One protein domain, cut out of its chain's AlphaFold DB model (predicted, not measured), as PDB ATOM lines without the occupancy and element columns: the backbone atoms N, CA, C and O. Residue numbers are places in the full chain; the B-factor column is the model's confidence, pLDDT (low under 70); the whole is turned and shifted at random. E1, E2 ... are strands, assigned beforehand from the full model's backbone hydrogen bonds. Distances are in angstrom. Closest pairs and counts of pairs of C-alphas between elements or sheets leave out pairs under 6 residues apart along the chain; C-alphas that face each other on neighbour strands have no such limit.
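AT A GLANCE: This is residues 21 to 132 of the 330 residues of an uncharacterized protein of Halobacteriovoraceae bacterium (UniProt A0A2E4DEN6). With little regular structure, the domain is two lobes along the longest axis: a strongly twisted sheet of E2 to E5, with E1 near it, and a smaller twisted sheet of E6 to E8. The 112 printed residues hold eight named strands, E1 to E8 in chain order, 44 residues, all strand. The sheets, E2 E3 E4 E5 and E6 E7 E8, are meanders, each strand the antiparallel neighbour of the one before. The whole is compact, radius of gyration of the C-alphas 14.1 A, spanning 42 by 31 by 17 A.

IN THESE COORDINATES: E2 is residues 32 to 35, E3 43 to 49, 15.8 A long, E4 54 to 59, E5 65 to 69, E1 25 to 28. E6 is 99 to 105, 17.0 A, E7 110 to 115, E8 121 to 125. C-alpha 25 is at (-30.770, 6.571, 10.930), C-alpha 125 at (-14.320, -1.778, 4.363).

HOW THE PARTS SIT: Within hydrogen-bond range are N 33 and O 43, 2.9 A, in hairpin E2 and E3, N 46 and O 56, 2.8 A, in E3 and E4, N 57 and O 66, 2.9 A, in E4 and E5, N 102 and O 112, 2.8 A, in E6 and E7, and N 113 and O 122, 2.9 A, in E7 and E8. E1 pairs with no named strand. The closest C-alphas of E2 and E6, Leu 34 and Gly 103, are 7.1 A apart.

THE WHOLE: The farthest C-alphas, Arg 51 and Thr 93, are 43.7 A apart. The printed part has no cut. The link E5 to E6 is long. Residues 21 to 24 and 38 to 39 have pLDDT under 70.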
ATOM      1  N   GLY A  21     -30.542  13.015   9.998       66.12
ATOM      2  CA  GLY A  21     -30.306  11.638   9.619       66.12
ATOM      3  C   GLY A  21     -30.482  11.364   8.139       66.12
ATOM      4  O   GLY A  21     -31.097  12.155   7.422       66.12
ATOM      5  N   TYR A  22     -29.962  10.214   7.721       59.47
ATOM      6  CA  TYR A  22     -30.170   9.632   6.402       59.47
ATOM      7  C   TYR A  22     -31.028   8.369   6.556       59.47
ATOM      8  O   TYR A  22     -30.625   7.415   7.220       59.47
ATOM      9  N   GLY A  23     -32.219   8.366   5.948       66.31
ATOM     10  CA  GLY A  23     -33.178   7.259   6.069       66.31
ATOM     11  C   GLY A  23     -33.637   7.033   7.516       66.31
ATOM     12  O   GLY A  23     -33.954   7.989   8.226       66.31
ATOM     13  N   ASP A  24     -33.624   5.774   7.956       64.06
ATOM     14  CA  ASP A  24     -34.033   5.366   9.313       64.06
ATOM     15  C   ASP A  24     -32.994   5.693  10.395       64.06
ATOM     16  O   ASP A  24     -33.194   5.414  11.578       64.06
ATOM     17  N   GLN A  25     -31.865   6.292  10.014       71.50
ATOM     18  CA  GLN A  25     -30.770   6.571  10.930       71.50
ATOM     19  C   GLN A  25     -30.703   8.039  11.257       71.50
ATOM     20  O   GLN A  25     -30.292   8.854  10.435       71.50
ATOM     21  N   GLN A  26     -31.103   8.359  12.479       82.38
ATOM     22  CA  GLN A  26     -31.158   9.720  12.972       82.38
ATOM     23  C   GLN A  26     -30.181   9.897  14.127       82.38
ATOM     24  O   GLN A  26     -30.102   9.067  15.029       82.38
ATOM     25  N   VAL A  27     -29.446  11.002  14.079       84.31
ATOM     26  CA  VAL A  27     -28.654  11.535  15.178       84.31
ATOM     27  C   VAL A  27     -29.428  12.698  15.775       84.31
ATOM     28  O   VAL A  27     -29.656  13.722  15.128       84.31
ATOM     29  N   CYS A  28     -29.837  12.537  17.019       88.94
ATOM     30  CA  CYS A  28     -30.542  13.537  17.790       88.94
ATOM     31  C   CYS A  28     -29.596  14.274  18.735       88.94
ATOM     32  O   CYS A  28     -28.563  13.766  19.177       88.94
ATOM     33  N   GLN A  29     -29.983  15.492  19.103       89.56
ATOM     34  CA  GLN A  29     -29.363  16.159  20.239       89.56
ATOM     35  C   GLN A  29     -29.451  15.263  21.487       89.56
ATOM     36  O   GLN A  29     -30.522  14.782  21.845       89.56
ATOM     37  N   GLY A  30     -28.321  15.071  22.163       88.62
ATOM     38  CA  GLY A  30     -28.190  14.197  23.326       88.62
ATOM     39  C   GLY A  30     -27.638  12.806  23.014       88.62
ATOM     40  O   GLY A  30     -27.150  12.162  23.947       88.62
ATOM     41  N   ASP A  31     -27.641  12.381  21.748       90.38
ATOM     42  CA  ASP A  31     -27.090  11.088  21.348       90.38
ATOM     43  C   ASP A  31     -25.575  11.031  21.524       90.38
ATOM     44  O   ASP A  31     -24.868  12.040  21.455       90.38
ATOM     45  N   THR A  32     -25.071   9.815  21.723       90.50
ATOM     46  CA  THR A  32     -23.640   9.523  21.670       90.50
ATOM     47  C   THR A  32     -23.312   8.949  20.302       90.50
ATOM     48  O   THR A  32     -23.878   7.923  19.935       90.50
ATOM     49  N   VAL A  33     -22.367   9.557  19.590       90.19
ATOM     50  CA  VAL A  33     -21.875   9.106  18.278       90.19
ATOM     51  C   VAL A  33     -20.379   8.808  18.322       90.19
ATOM     52  O   VAL A  33     -19.673   9.272  19.217       90.19
ATOM     53  N   LEU A  34     -19.871   8.031  17.366       91.75
ATOM     54  CA  LEU A  34     -18.436   7.773  17.216       91.75
ATOM     55  C   LEU A  34     -17.890   8.578  16.031       91.75
ATOM     56  O   LEU A  34     -18.570   8.723  15.022       91.75
ATOM     57  N   ILE A  35     -16.671   9.110  16.152       88.06
ATOM     58  CA  ILE A  35     -16.025   9.910  15.100       88.06
ATOM     59  C   ILE A  35     -14.587   9.420  14.940       88.06
ATOM     60  O   ILE A  35     -13.749   9.611  15.825       88.06
ATOM     61  N   GLY A  36     -14.310   8.776  13.806       80.19
ATOM     62  CA  GLY A  36     -12.992   8.226  13.486       80.19
ATOM     63  C   GLY A  36     -12.476   7.190  14.496       80.19
ATOM     64  O   GLY A  36     -13.239   6.493  15.162       80.19
ATOM     65  N   THR A  37     -11.151   7.068  14.593       79.88
ATOM     66  CA  THR A  37     -10.459   6.058  15.420       79.88
ATOM     67  C   THR A  37      -9.922   6.598  16.744       79.88
ATOM     68  O   THR A  37      -9.371   5.836  17.533       79.88
ATOM     69  N   ALA A  38     -10.052   7.901  16.996       67.69
ATOM     70  CA  ALA A  38      -9.360   8.554  18.100       67.69
ATOM     71  C   ALA A  38      -9.965   8.214  19.475       67.69
ATOM     72  O   ALA A  38      -9.227   8.040  20.444       67.69
ATOM     73  N   HIS A  39     -11.294   8.066  19.570       69.19
ATOM     74  CA  HIS A  39     -11.975   7.944  20.862       69.19
ATOM     75  C   HIS A  39     -13.068   6.875  20.856       69.19
ATOM     76  O   HIS A  39     -14.147   7.054  20.297       69.19
ATOM     77  N   SER A  40     -12.818   5.775  21.575       70.88
ATOM     78  CA  SER A  40     -13.806   4.698  21.779       70.88
ATOM     79  C   SER A  40     -14.998   5.110  22.648       70.88
ATOM     80  O   SER A  40     -16.019   4.429  22.648       70.88
ATOM     81  N   GLN A  41     -14.873   6.217  23.382       78.88
ATOM     82  CA  GLN A  41     -15.909   6.746  24.271       78.88
ATOM     83  C   GLN A  41     -16.926   7.630  23.532       78.88
ATOM     84  O   GLN A  41     -17.987   7.928  24.079       78.88
ATOM     85  N   GLY A  42     -16.625   8.016  22.288       87.88
ATOM     86  CA  GLY A  42     -17.507   8.804  21.439       87.88
ATOM     87  C   GLY A  42     -17.688  10.258  21.866       87.88
ATOM     88  O   GLY A  42     -16.960  10.798  22.698       87.88
ATOM     89  N   TYR A  43     -18.693  10.879  21.264       91.44
ATOM     90  CA  TYR A  43     -19.038  12.281  21.412       91.44
ATOM     91  C   TYR A  43     -20.519  12.413  21.729       91.44
ATOM     92  O   TYR A  43     -21.348  11.814  21.045       91.44
ATOM     93  N   LYS A  44     -20.861  13.231  22.723       92.50
ATOM     94  CA  LYS A  44     -22.248  13.605  22.993       92.50
ATOM     95  C   LYS A  44     -22.657  14.777  22.107       92.50
ATOM     96  O   LYS A  44     -22.028  15.832  22.158       92.50
ATOM     97  N   VAL A  45     -23.721  14.622  21.332       91.62
ATOM     98  CA  VAL A  45     -24.248  15.675  20.457       91.62
ATOM     99  C   VAL A  45     -24.945  16.737  21.304       91.62
ATOM    100  O   VAL A  45     -25.876  16.443  22.052       91.62
ATOM    101  N   ILE A  46     -24.484  17.982  21.213       93.25
ATOM    102  CA  ILE A  46     -24.981  19.119  22.006       93.25
ATOM    103  C   ILE A  46     -25.890  20.022  21.183       93.25
ATOM    104  O   ILE A  46     -26.857  20.554  21.720       93.25
ATOM    105  N   GLY A  47     -25.598  20.190  19.898       90.06
ATOM    106  CA  GLY A  47     -26.375  21.024  18.990       90.06
ATOM    107  C   GLY A  47     -26.147  20.600  17.550       90.06
ATOM    108  O   GLY A  47     -25.138  19.969  17.245       90.06
ATOM    109  N   ILE A  48     -27.095  20.922  16.678       90.81
ATOM    110  CA  ILE A  48     -27.093  20.476  15.286       90.81
ATOM    111  C   ILE A  48     -27.316  21.676  14.368       90.81
ATOM    112  O   ILE A  48     -28.285  22.415  14.543       90.81
ATOM    113  N   ASP A  49     -26.442  21.832  13.376       88.62
ATOM    114  CA  ASP A  49     -26.548  22.811  12.301       88.62
ATOM    115  C   ASP A  49     -26.812  22.097  10.967       88.62
ATOM    116  O   ASP A  49     -25.911  21.693  10.227       88.62
ATOM    117  N   ARG A  50     -28.101  21.963  10.642       82.94
ATOM    118  CA  ARG A  50     -28.566  21.352   9.389       82.94
ATOM    119  C   ARG A  50     -28.089  22.088   8.144       82.94
ATOM    120  O   ARG A  50     -27.991  21.470   7.092       82.94
ATOM    121  N   ARG A  51     -27.862  23.402   8.231       86.69
ATOM    122  CA  ARG A  51     -27.550  24.218   7.055       86.69
ATOM    123  C   ARG A  51     -26.143  23.930   6.544       86.69
ATOM    124  O   ARG A  51     -25.936  23.950   5.336       86.69
ATOM    125  N   ASN A  52     -25.218  23.658   7.460       88.31
ATOM    126  CA  ASN A  52     -23.809  23.429   7.153       88.31
ATOM    127  C   ASN A  52     -23.411  21.942   7.172       88.31
ATOM    128  O   ASN A  52     -22.251  21.636   6.935       88.31
ATOM    129  N   ASN A  53     -24.357  21.023   7.407       88.38
ATOM    130  CA  ASN A  53     -24.087  19.591   7.608       88.38
ATOM    131  C   ASN A  53     -23.127  19.330   8.788       88.38
ATOM    132  O   ASN A  53     -22.274  18.442   8.744       88.38
ATOM    133  N   GLU A  54     -23.297  20.085   9.874       91.81
ATOM    134  CA  GLU A  54     -22.419  20.044  11.042       91.81
ATOM    135  C   GLU A  54     -23.190  19.846  12.352       91.81
ATOM    136  O   GLU A  54     -24.384  20.135  12.475       91.81
ATOM    137  N   PHE A  55     -22.487  19.386  13.382       91.19
ATOM    138  CA  PHE A  55     -22.991  19.318  14.747       91.19
ATOM    139  C   PHE A  55     -21.917  19.727  15.753       91.19
ATOM    140  O   PHE A  55     -20.720  19.520  15.554       91.19
ATOM    141  N   ILE A  56     -22.357  20.308  16.866       92.44
ATOM    142  CA  ILE A  56     -21.506  20.603  18.015       92.44
ATOM    143  C   ILE A  56     -21.533  19.377  18.912       92.44
ATOM    144  O   ILE A  56     -22.590  18.976  19.407       92.44
ATOM    145  N   ALA A  57     -20.362  18.802  19.145       92.94
ATOM    146  CA  ALA A  57     -20.197  17.593  19.923       92.94
ATOM    147  C   ALA A  57     -19.260  17.836  21.102       92.94
ATOM    148  O   ALA A  57     -18.266  18.560  21.001       92.94
ATOM    149  N   LYS A  58     -19.577  17.199  22.225       93.19
ATOM    150  CA  LYS A  58     -18.738  17.166  23.411       93.19
ATOM    151  C   LYS A  58     -17.992  15.843  23.460       93.19
ATOM    152  O   LYS A  58     -18.627  14.794  23.515       93.19
ATOM    153  N   ASP A  59     -16.669  15.897  23.431       91.06
ATOM    154  CA  ASP A  59     -15.819  14.718  23.574       91.06
ATOM    155  C   ASP A  59     -16.029  14.092  24.959       91.06
ATOM    156  O   ASP A  59     -15.916  14.783  25.978       91.06
ATOM    157  N   ASN A  60     -16.363  12.801  25.011       88.75
ATOM    158  CA  ASN A  60     -16.642  12.128  26.280       88.75
ATOM    159  C   ASN A  60     -15.373  11.849  27.105       88.75
ATOM    160  O   ASN A  60     -15.488  11.629  28.309       88.75
ATOM    161  N   TYR A  61     -14.186  11.891  26.490       87.31
ATOM    162  CA  TYR A  61     -12.904  11.699  27.166       87.31
ATOM    163  C   TYR A  61     -12.315  13.025  27.649       87.31
ATOM    164  O   TYR A  61     -12.028  13.190  28.834       87.31
ATOM    165  N   TYR A  62     -12.153  13.994  26.743       88.00
ATOM    166  CA  TYR A  62     -11.505  15.272  27.063       88.00
ATOM    167  C   TYR A  62     -12.462  16.342  27.580       88.00
ATOM    168  O   TYR A  62     -12.012  17.396  28.031       88.00
ATOM    169  N   ASN A  63     -13.776  16.098  27.523       89.06
ATOM    170  CA  ASN A  63     -14.804  17.043  27.960       89.06
ATOM    171  C   ASN A  63     -14.773  18.377  27.173       89.06
ATOM    172  O   ASN A  63     -15.299  19.387  27.644       89.06
ATOM    173  N   THR A  64     -14.179  18.384  25.974       92.12
ATOM    174  CA  THR A  64     -14.046  19.547  25.083       92.12
ATOM    175  C   THR A  64     -15.194  19.615  24.079       92.12
ATOM    176  O   THR A  64     -15.738  18.593  23.666       92.12
ATOM    177  N   LEU A  65     -15.574  20.832  23.683       93.38
ATOM    178  CA  LEU A  65     -16.561  21.066  22.628       93.38
ATOM    179  C   LEU A  65     -15.853  21.282  21.294       93.38
ATOM    180  O   LEU A  65     -14.859  22.002  21.224       93.38
ATOM    181  N   SER A  66     -16.384  20.682  20.237       93.50
ATOM    182  CA  SER A  66     -15.897  20.888  18.875       93.50
ATOM    183  C   SER A  66     -17.028  20.742  17.866       93.50
ATOM    184  O   SER A  66     -17.984  20.002  18.102       93.50
ATOM    185  N   THR A  67     -16.908  21.448  16.745       93.50
ATOM    186  CA  THR A  67     -17.781  21.271  15.582       93.50
ATOM    187  C   THR A  67     -17.274  20.107  14.736       93.50
ATOM    188  O   THR A  67     -16.063  19.935  14.577       93.50
ATOM    189  N   LYS A  68     -18.194  19.279  14.240       92.25
ATOM    190  CA  LYS A  68     -17.924  18.046  13.493       92.25
ATOM    191  C   LYS A  68     -18.878  17.925  12.307       92.25
ATOM    192  O   LYS A  68     -20.010  18.390  12.399       92.25
ATOM    193  N   SER A  69     -18.434  17.274  11.232       91.56
ATOM    194  CA  SER A  69     -19.277  16.972  10.071       91.56
ATOM    195  C   SER A  69     -20.101  15.709  10.310       91.56
ATOM    196  O   SER A  69     -19.585  14.727  10.853       91.56
ATOM    197  N   PHE A  70     -21.362  15.697   9.864       87.12
ATOM    198  CA  PHE A  70     -22.169  14.468   9.839       87.12
ATOM    199  C   PHE A  70     -21.530  13.364   8.986       87.12
ATOM    200  O   PHE A  70     -21.730  12.184   9.270       87.12
ATOM    201  N   ASP A  71     -20.708  13.731   8.004       89.56
ATOM    202  CA  ASP A  71     -20.035  12.784   7.112       89.56
ATOM    203  C   ASP A  71     -18.933  11.981   7.815       89.56
ATOM    204  O   ASP A  71     -18.497  10.955   7.296       89.56
ATOM    205  N   ASP A  72     -18.505  12.399   9.010       89.25
ATOM    206  CA  ASP A  72     -17.497  11.704   9.817       89.25
ATOM    207  C   ASP A  72     -18.113  10.761  10.864       89.25
ATOM    208  O   ASP A  72     -17.390  10.037  11.561       89.25
ATOM    209  N   ILE A  73     -19.445  10.752  10.994       90.56
ATOM    210  CA  ILE A  73     -20.140   9.978  12.023       90.56
ATOM    211  C   ILE A  73     -20.127   8.491  11.693       90.56
ATOM    212  O   ILE A  73     -20.497   8.053  10.605       90.56
ATOM    213  N   TYR A  74     -19.772   7.702  12.699       92.31
ATOM    214  CA  TYR A  74     -20.067   6.284  12.766       92.31
ATOM    215  C   TYR A  74     -21.291   6.079  13.662       92.31
ATOM    216  O   TYR A  74     -21.237   6.309  14.877       92.31
ATOM    217  N   TYR A  75     -22.392   5.639  13.058       89.50
ATOM    218  CA  TYR A  75     -23.618   5.264  13.749       89.50
ATOM    219  C   TYR A  75     -23.341   4.046  14.621       89.50
ATOM    220  O   TYR A  75     -22.896   3.013  14.131       89.50
ATOM    221  N   ASN A  76     -23.581   4.170  15.925       90.69
ATOM    222  CA  ASN A  76     -23.255   3.152  16.928       90.69
ATOM    223  C   ASN A  76     -24.452   2.264  17.306       90.69
ATOM    224  O   ASN A  76     -24.458   1.642  18.371       90.69
ATOM    225  N   LYS A  77     -25.482   2.235  16.456       89.31
ATOM    226  CA  LYS A  77     -26.682   1.410  16.601       89.31
ATOM    227  C   LYS A  77     -27.184   0.974  15.227       89.31
ATOM    228  O   LYS A  77     -26.880   1.600  14.212       89.31
ATOM    229  N   GLY A  78     -27.992  -0.080  15.224       88.31
ATOM    230  CA  GLY A  78     -28.594  -0.626  14.013       88.31
ATOM    231  C   GLY A  78     -27.615  -1.438  13.172       88.31
ATOM    232  O   GLY A  78     -26.522  -1.794  13.623       88.31
ATOM    233  N   CYS A  79     -28.047  -1.728  11.951       88.31
ATOM    234  CA  CYS A  79     -27.330  -2.555  10.997       88.31
ATOM    235  C   CYS A  79     -27.244  -1.850   9.649       88.31
ATOM    236  O   CYS A  79     -28.127  -1.076   9.277       88.31
ATOM    237  N   TYR A  80     -26.183  -2.142   8.913       87.50
ATOM    238  CA  TYR A  80     -25.969  -1.674   7.555       87.50
ATOM    239  C   TYR A  80     -25.388  -2.832   6.749       87.50
ATOM    240  O   TYR A  80     -24.487  -3.515   7.225       87.50
ATOM    241  N   ASN A  81     -25.942  -3.106   5.566       86.25
ATOM    242  CA  ASN A  81     -25.531  -4.205   4.678       86.25
ATOM    243  C   ASN A  81     -25.269  -5.541   5.407       86.25
ATOM    244  O   ASN A  81     -24.210  -6.157   5.234       86.25
ATOM    245  N   SER A  82     -26.232  -5.947   6.242       86.44
ATOM    246  CA  SER A  82     -26.226  -7.196   7.022       86.44
ATOM    247  C   SER A  82     -25.145  -7.304   8.105       86.44
ATOM    248  O   SER A  82     -24.917  -8.387   8.629       86.44
ATOM    249  N   ILE A  83     -24.496  -6.192   8.467       88.62
ATOM    250  CA  ILE A  83     -23.581  -6.105   9.610       88.62
ATOM    251  C   ILE A  83     -24.152  -5.123  10.625       88.62
ATOM    252  O   ILE A  83     -24.434  -3.962  10.315       88.62
ATOM    253  N   CYS A  84     -24.288  -5.577  11.861       92.06
ATOM    254  CA  CYS A  84     -24.834  -4.815  12.964       92.06
ATOM    255  C   CYS A  84     -23.743  -4.290  13.896       92.06
ATOM    256  O   CYS A  84     -22.661  -4.862  14.063       92.06
ATOM    257  N   VAL A  85     -24.040  -3.176  14.565       91.75
ATOM    258  CA  VAL A  85     -23.202  -2.731  15.677       91.75
ATOM    259  C   VAL A  85     -23.281  -3.746  16.806       91.75
ATOM    260  O   VAL A  85     -24.360  -4.084  17.283       91.75
ATOM    261  N   GLY A  86     -22.118  -4.192  17.271       93.56
ATOM    262  CA  GLY A  86     -21.995  -5.259  18.253       93.56
ATOM    263  C   GLY A  86     -21.471  -6.565  17.670       93.56
ATOM    264  O   GLY A  86     -20.911  -7.351  18.440       93.56
ATOM    265  N   ASP A  87     -21.570  -6.751  16.354       94.00
ATOM    266  CA  ASP A  87     -21.155  -7.980  15.692       94.00
ATOM    267  C   ASP A  87     -19.663  -8.237  15.861       94.00
ATOM    268  O   ASP A  87     -18.826  -7.326  15.868       94.00
ATOM    269  N   LYS A  88     -19.335  -9.522  15.983       94.06
ATOM    270  CA  LYS A  88     -17.963  -9.999  15.910       94.06
ATOM    271  C   LYS A  88     -17.627 -10.262  14.449       94.06
ATOM    272  O   LYS A  88     -18.350 -10.989  13.783       94.06
ATOM    273  N   ILE A  89     -16.507  -9.729  13.980       94.12
ATOM    274  CA  ILE A  89     -15.997  -9.925  12.620       94.12
ATOM    275  C   ILE A  89     -14.545 -10.395  12.657       94.12
ATOM    276  O   ILE A  89     -13.853 -10.228  13.661       94.12
ATOM    277  N   TYR A  90     -14.071 -10.969  11.561       93.12
ATOM    278  CA  TYR A  90     -12.677 -11.353  11.341       93.12
ATOM    279  C   TYR A  90     -12.139 -10.677  10.075       93.12
ATOM    280  O   TYR A  90     -12.901 -10.309   9.184       93.12
ATOM    281  N   LYS A  91     -10.815 -10.525   9.987       88.12
ATOM    282  CA  LYS A  91     -10.103 -10.010   8.808       88.12
ATOM    283  C   LYS A  91      -8.788 -10.762   8.659       88.12
ATOM    284  O   LYS A  91      -7.756 -10.312   9.164       88.12
ATOM    285  N   GLY A  92      -8.845 -11.931   8.020       76.50
ATOM    286  CA  GLY A  92      -7.688 -12.812   7.851       76.50
ATOM    287  C   GLY A  92      -6.887 -12.969   9.151       76.50
ATOM    288  O   GLY A  92      -7.454 -13.198  10.217       76.50
ATOM    289  N   THR A  93      -5.572 -12.770   9.072       73.56
ATOM    290  CA  THR A  93      -4.669 -12.828  10.234       73.56
ATOM    291  C   THR A  93      -4.646 -11.546  11.069       73.56
ATOM    292  O   THR A  93      -4.260 -11.602  12.235       73.56
ATOM    293  N   SER A  94      -5.072 -10.399  10.521       77.19
ATOM    294  CA  SER A  94      -5.045  -9.112  11.232       77.19
ATOM    295  C   SER A  94      -5.977  -9.096  12.441       77.19
ATOM    296  O   SER A  94      -5.620  -8.505  13.448       77.19
ATOM    297  N   PHE A  95      -7.126  -9.777  12.358       82.69
ATOM    298  CA  PHE A  95      -8.071  -9.945  13.471       82.69
ATOM    299  C   PHE A  95      -8.257 -11.426  13.808       82.69
ATOM    300  O   PHE A  95      -9.379 -11.929  13.821       82.69
ATOM    301  N   ALA A  96      -7.166 -12.146  14.078       79.50
ATOM    302  CA  ALA A  96      -7.224 -13.588  14.344       79.50
ATOM    303  C   ALA A  96      -8.098 -13.960  15.567       79.50
ATOM    304  O   ALA A  96      -8.675 -15.048  15.623       79.50
ATOM    305  N   GLN A  97      -8.240 -13.051  16.543       83.88
ATOM    306  CA  GLN A  97      -9.146 -13.200  17.701       83.88
ATOM    307  C   GLN A  97     -10.530 -12.554  17.483       83.88
ATOM    308  O   GLN A  97     -11.395 -12.548  18.369       83.88
ATOM    309  N   GLY A  98     -10.758 -12.041  16.278       90.88
ATOM    310  CA  GLY A  98     -11.891 -11.218  15.893       90.88
ATOM    311  C   GLY A  98     -11.757  -9.760  16.336       90.88
ATOM    312  O   GLY A  98     -10.903  -9.390  17.142       90.88
ATOM    313  N   ALA A  99     -12.652  -8.938  15.814       93.75
ATOM    314  CA  ALA A  99     -12.871  -7.556  16.203       93.75
ATOM    315  C   ALA A  99     -14.372  -7.327  16.400       93.75
ATOM    316  O   ALA A  99     -15.194  -8.062  15.854       93.75
ATOM    317  N   LYS A 100     -14.736  -6.317  17.187       94.81
ATOM    318  CA  LYS A 100     -16.126  -5.916  17.412       94.81
ATOM    319  C   LYS A 100     -16.472  -4.696  16.570       94.81
ATOM    320  O   LYS A 100     -15.749  -3.701  16.620       94.81
ATOM    321  N   VAL A 101     -17.591  -4.737  15.855       94.38
ATOM    322  CA  VAL A 101     -18.136  -3.571  15.150       94.38
ATOM    323  C   VAL A 101     -18.698  -2.595  16.177       94.38
ATOM    324  O   VAL A 101     -19.557  -2.948  16.982       94.38
ATOM    325  N   LEU A 102     -18.193  -1.363  16.172       93.88
ATOM    326  CA  LEU A 102     -18.659  -0.290  17.054       93.88
ATOM    327  C   LEU A 102     -19.561   0.710  16.340       93.88
ATOM    328  O   LEU A 102     -20.360   1.378  16.989       93.88
ATOM    329  N   GLY A 103     -19.424   0.818  15.023       93.12
ATOM    330  CA  GLY A 103     -20.293   1.645  14.212       93.12
ATOM    331  C   GLY A 103     -19.976   1.552  12.732       93.12
ATOM    332  O   GLY A 103     -18.975   0.955  12.335       93.12
ATOM    333  N   TYR A 104     -20.809   2.177  11.916       92.62
ATOM    334  CA  TYR A 104     -20.605   2.303  10.475       92.62
ATOM    335  C   TYR A 104     -20.927   3.715  10.028       92.62
ATOM    336  O   TYR A 104     -21.731   4.418  10.633       92.62
ATOM    337  N   ASN A 105     -20.279   4.126   8.957       92.25
ATOM    338  CA  ASN A 105     -20.463   5.418   8.344       92.25
ATOM    339  C   ASN A 105     -21.012   5.186   6.935       92.25
ATOM    340  O   ASN A 105     -20.365   4.566   6.090       92.25
ATOM    341  N   ILE A 106     -22.241   5.649   6.712       87.31
ATOM    342  CA  ILE A 106     -22.976   5.418   5.463       87.31
ATOM    343  C   ILE A 106     -22.344   6.204   4.308       87.31
ATOM    344  O   ILE A 106     -22.305   5.718   3.180       87.31
ATOM    345  N   VAL A 107     -21.810   7.395   4.594       88.06
ATOM    346  CA  VAL A 107     -21.253   8.306   3.586       88.06
ATOM    347  C   VAL A 107     -19.974   7.727   2.987       88.06
ATOM    348  O   VAL A 107     -19.848   7.611   1.771       88.06
ATOM    349  N   ASN A 108     -19.035   7.300   3.833       89.19
ATOM    350  CA  ASN A 108     -17.761   6.737   3.383       89.19
ATOM    351  C   ASN A 108     -17.770   5.203   3.243       89.19
ATOM    352  O   ASN A 108     -16.766   4.633   2.815       89.19
ATOM    353  N   LYS A 109     -18.890   4.546   3.582       90.31
ATOM    354  CA  LYS A 109     -19.112   3.092   3.505       90.31
ATOM    355  C   LYS A 109     -18.102   2.261   4.307       90.31
ATOM    356  O   LYS A 109     -17.771   1.138   3.923       90.31
ATOM    357  N   LYS A 110     -17.607   2.798   5.426       93.19
ATOM    358  CA  LYS A 110     -16.656   2.113   6.316       93.19
ATOM    359  C   LYS A 110     -17.286   1.735   7.643       93.19
ATOM    360  O   LYS A 110     -18.200   2.387   8.137       93.19
ATOM    361  N   TYR A 111     -16.690   0.737   8.274       94.00
ATOM    362  CA  TYR A 111     -17.004   0.283   9.619       94.00
ATOM    363  C   TYR A 111     -15.883   0.664  10.569       94.00
ATOM    364  O   TYR A 111     -14.706   0.500  10.249       94.00
ATOM    365  N   LEU A 112     -16.246   1.156  11.747       94.75
ATOM    366  CA  LEU A 112     -15.339   1.337  12.865       94.75
ATOM    367  C   LEU A 112     -15.364   0.062  13.700       94.75
ATOM    368  O   LEU A 112     -16.405  -0.326  14.232       94.75
ATOM    369  N   VAL A 113     -14.208  -0.577  13.825       94.38
ATOM    370  CA  VAL A 113     -14.054  -1.833  14.556       94.38
ATOM    371  C   VAL A 113     -13.015  -1.695  15.654       94.38
ATOM    372  O   VAL A 113     -12.065  -0.915  15.538       94.38
ATOM    373  N   LYS A 114     -13.191  -2.477  16.716       92.88
ATOM    374  CA  LYS A 114     -12.236  -2.610  17.813       92.88
ATOM    375  C   LYS A 114     -11.667  -4.019  17.834       92.88
ATOM    376  O   LYS A 114     -12.418  -4.969  18.035       92.88
ATOM    377  N   ASP A 115     -10.359  -4.140  17.643       90.94
ATOM    378  CA  ASP A 115      -9.648  -5.416  17.748       90.94
ATOM    379  C   ASP A 115      -9.790  -5.995  19.170       90.94
ATOM    380  O   ASP A 115      -9.623  -5.270  20.156       90.94
ATOM    381  N   ASN A 116     -10.116  -7.285  19.289       88.25
ATOM    382  CA  ASN A 116     -10.333  -7.918  20.595       88.25
ATOM    383  C   ASN A 116      -9.036  -8.151  21.385       88.25
ATOM    384  O   ASN A 116      -9.081  -8.207  22.612       88.25
ATOM    385  N   TYR A 117      -7.898  -8.289  20.707       85.31
ATOM    386  CA  TYR A 117      -6.592  -8.530  21.310       85.31
ATOM    387  C   TYR A 117      -5.878  -7.221  21.657       85.31
ATOM    388  O   TYR A 117      -5.519  -6.993  22.810       85.31
ATOM    389  N   TYR A 118      -5.711  -6.325  20.681       81.88
ATOM    390  CA  TYR A 118      -4.959  -5.079  20.872       81.88
ATOM    391  C   TYR A 118      -5.813  -3.920  21.399       81.88
ATOM    392  O   TYR A 118      -5.270  -2.879  21.765       81.88
ATOM    393  N   SER A 119      -7.145  -4.066  21.437       80.50
ATOM    394  CA  SER A 119      -8.087  -2.992  21.795       80.50
ATOM    395  C   SER A 119      -7.966  -1.724  20.936       80.50
ATOM    396  O   SER A 119      -8.510  -0.678  21.303       80.50
ATOM    397  N   THR A 120      -7.291  -1.808  19.790       86.00
ATOM    398  CA  THR A 120      -7.099  -0.704  18.853       86.00
ATOM    399  C   THR A 120      -8.350  -0.491  18.012       86.00
ATOM    400  O   THR A 120      -9.039  -1.435  17.619       86.00
ATOM    401  N   LEU A 121      -8.647   0.779  17.737       89.88
ATOM    402  CA  LEU A 121      -9.701   1.169  16.813       89.88
ATOM    403  C   LEU A 121      -9.145   1.266  15.401       89.88
ATOM    404  O   LEU A 121      -8.078   1.839  15.179       89.88
ATOM    405  N   SER A 122      -9.895   0.756  14.434       91.75
ATOM    406  CA  SER A 122      -9.562   0.915  13.024       91.75
ATOM    407  C   SER A 122     -10.815   1.045  12.173       91.75
ATOM    408  O   SER A 122     -11.887   0.569  12.545       91.75
ATOM    409  N   THR A 123     -10.673   1.693  11.022       92.88
ATOM    410  CA  THR A 123     -11.732   1.774  10.015       92.88
ATOM    411  C   THR A 123     -11.479   0.752   8.921       92.88
ATOM    412  O   THR A 123     -10.362   0.687   8.406       92.88
ATOM    413  N   GLN A 124     -12.499  -0.006   8.542       92.62
ATOM    414  CA  GLN A 124     -12.387  -1.090   7.570       92.62
ATOM    415  C   GLN A 124     -13.534  -1.045   6.563       92.62
ATOM    416  O   GLN A 124     -14.615  -0.536   6.862       92.62
ATOM    417  N   ASN A 125     -13.290  -1.583   5.374       91.62
ATOM    418  CA  ASN A 125     -14.320  -1.778   4.363       91.62
ATOM    419  C   ASN A 125     -15.039  -3.120   4.599       91.62
ATOM    420  O   ASN A 125     -14.443  -4.054   5.145       91.62
ATOM    421  N   ARG A 126     -16.304  -3.208   4.169       88.94
ATOM    422  CA  ARG A 126     -17.159  -4.401   4.323       88.94
ATOM    423  C   ARG A 126     -16.563  -5.657   3.689       88.94
ATOM    424  O   ARG A 126     -16.530  -6.700   4.330       88.94
ATOM    425  N   ASP A 127     -16.062  -5.522   2.467       87.25
ATOM    426  CA  ASP A 127     -15.495  -6.587   1.631       87.25
ATOM    427  C   ASP A 127     -14.311  -7.312   2.289       87.25
ATOM    428  O   ASP A 127     -13.981  -8.445   1.945       87.25
ATOM    429  N   THR A 128     -13.682  -6.684   3.285       87.62
ATOM    430  CA  THR A 128     -12.573  -7.284   4.037       87.62
ATOM    431  C   THR A 128     -13.011  -8.168   5.207       87.62
ATOM    432  O   THR A 128     -12.154  -8.774   5.859       87.62
ATOM    433  N   PHE A 129     -14.309  -8.229   5.511       91.50
ATOM    434  CA  PHE A 129     -14.827  -8.933   6.678       91.50
ATOM    435  C   PHE A 129     -15.210 -10.381   6.408       91.50
ATOM    436  O   PHE A 129     -15.728 -10.750   5.354       91.50
ATOM    437  N   TYR A 130     -15.004 -11.181   7.449       93.12
ATOM    438  CA  TYR A 130     -15.511 -12.534   7.576       93.12
ATOM    439  C   TYR A 130     -16.401 -12.599   8.820       93.12
ATOM    440  O   TYR A 130     -15.978 -12.188   9.907       93.12
ATOM    441  N   LEU A 131     -17.619 -13.111   8.676       92.69
ATOM    442  CA  LEU A 131     -18.584 -13.246   9.764       92.69
ATOM    443  C   LEU A 131     -18.493 -14.632  10.409       92.69
ATOM    444  O   LEU A 131     -18.321 -15.612   9.693       92.69
ATOM    445  N   PRO A 132     -18.645 -14.758  11.737       92.50
ATOM    446  CA  PRO A 132     -18.629 -16.040  12.450       92.50
ATOM    447  C   PRO A 132     -19.888 -16.889  12.211       92.50
ATOM    448  O   PRO A 132     -20.117 -17.867  12.924       92.50
TER     449      PRO A 132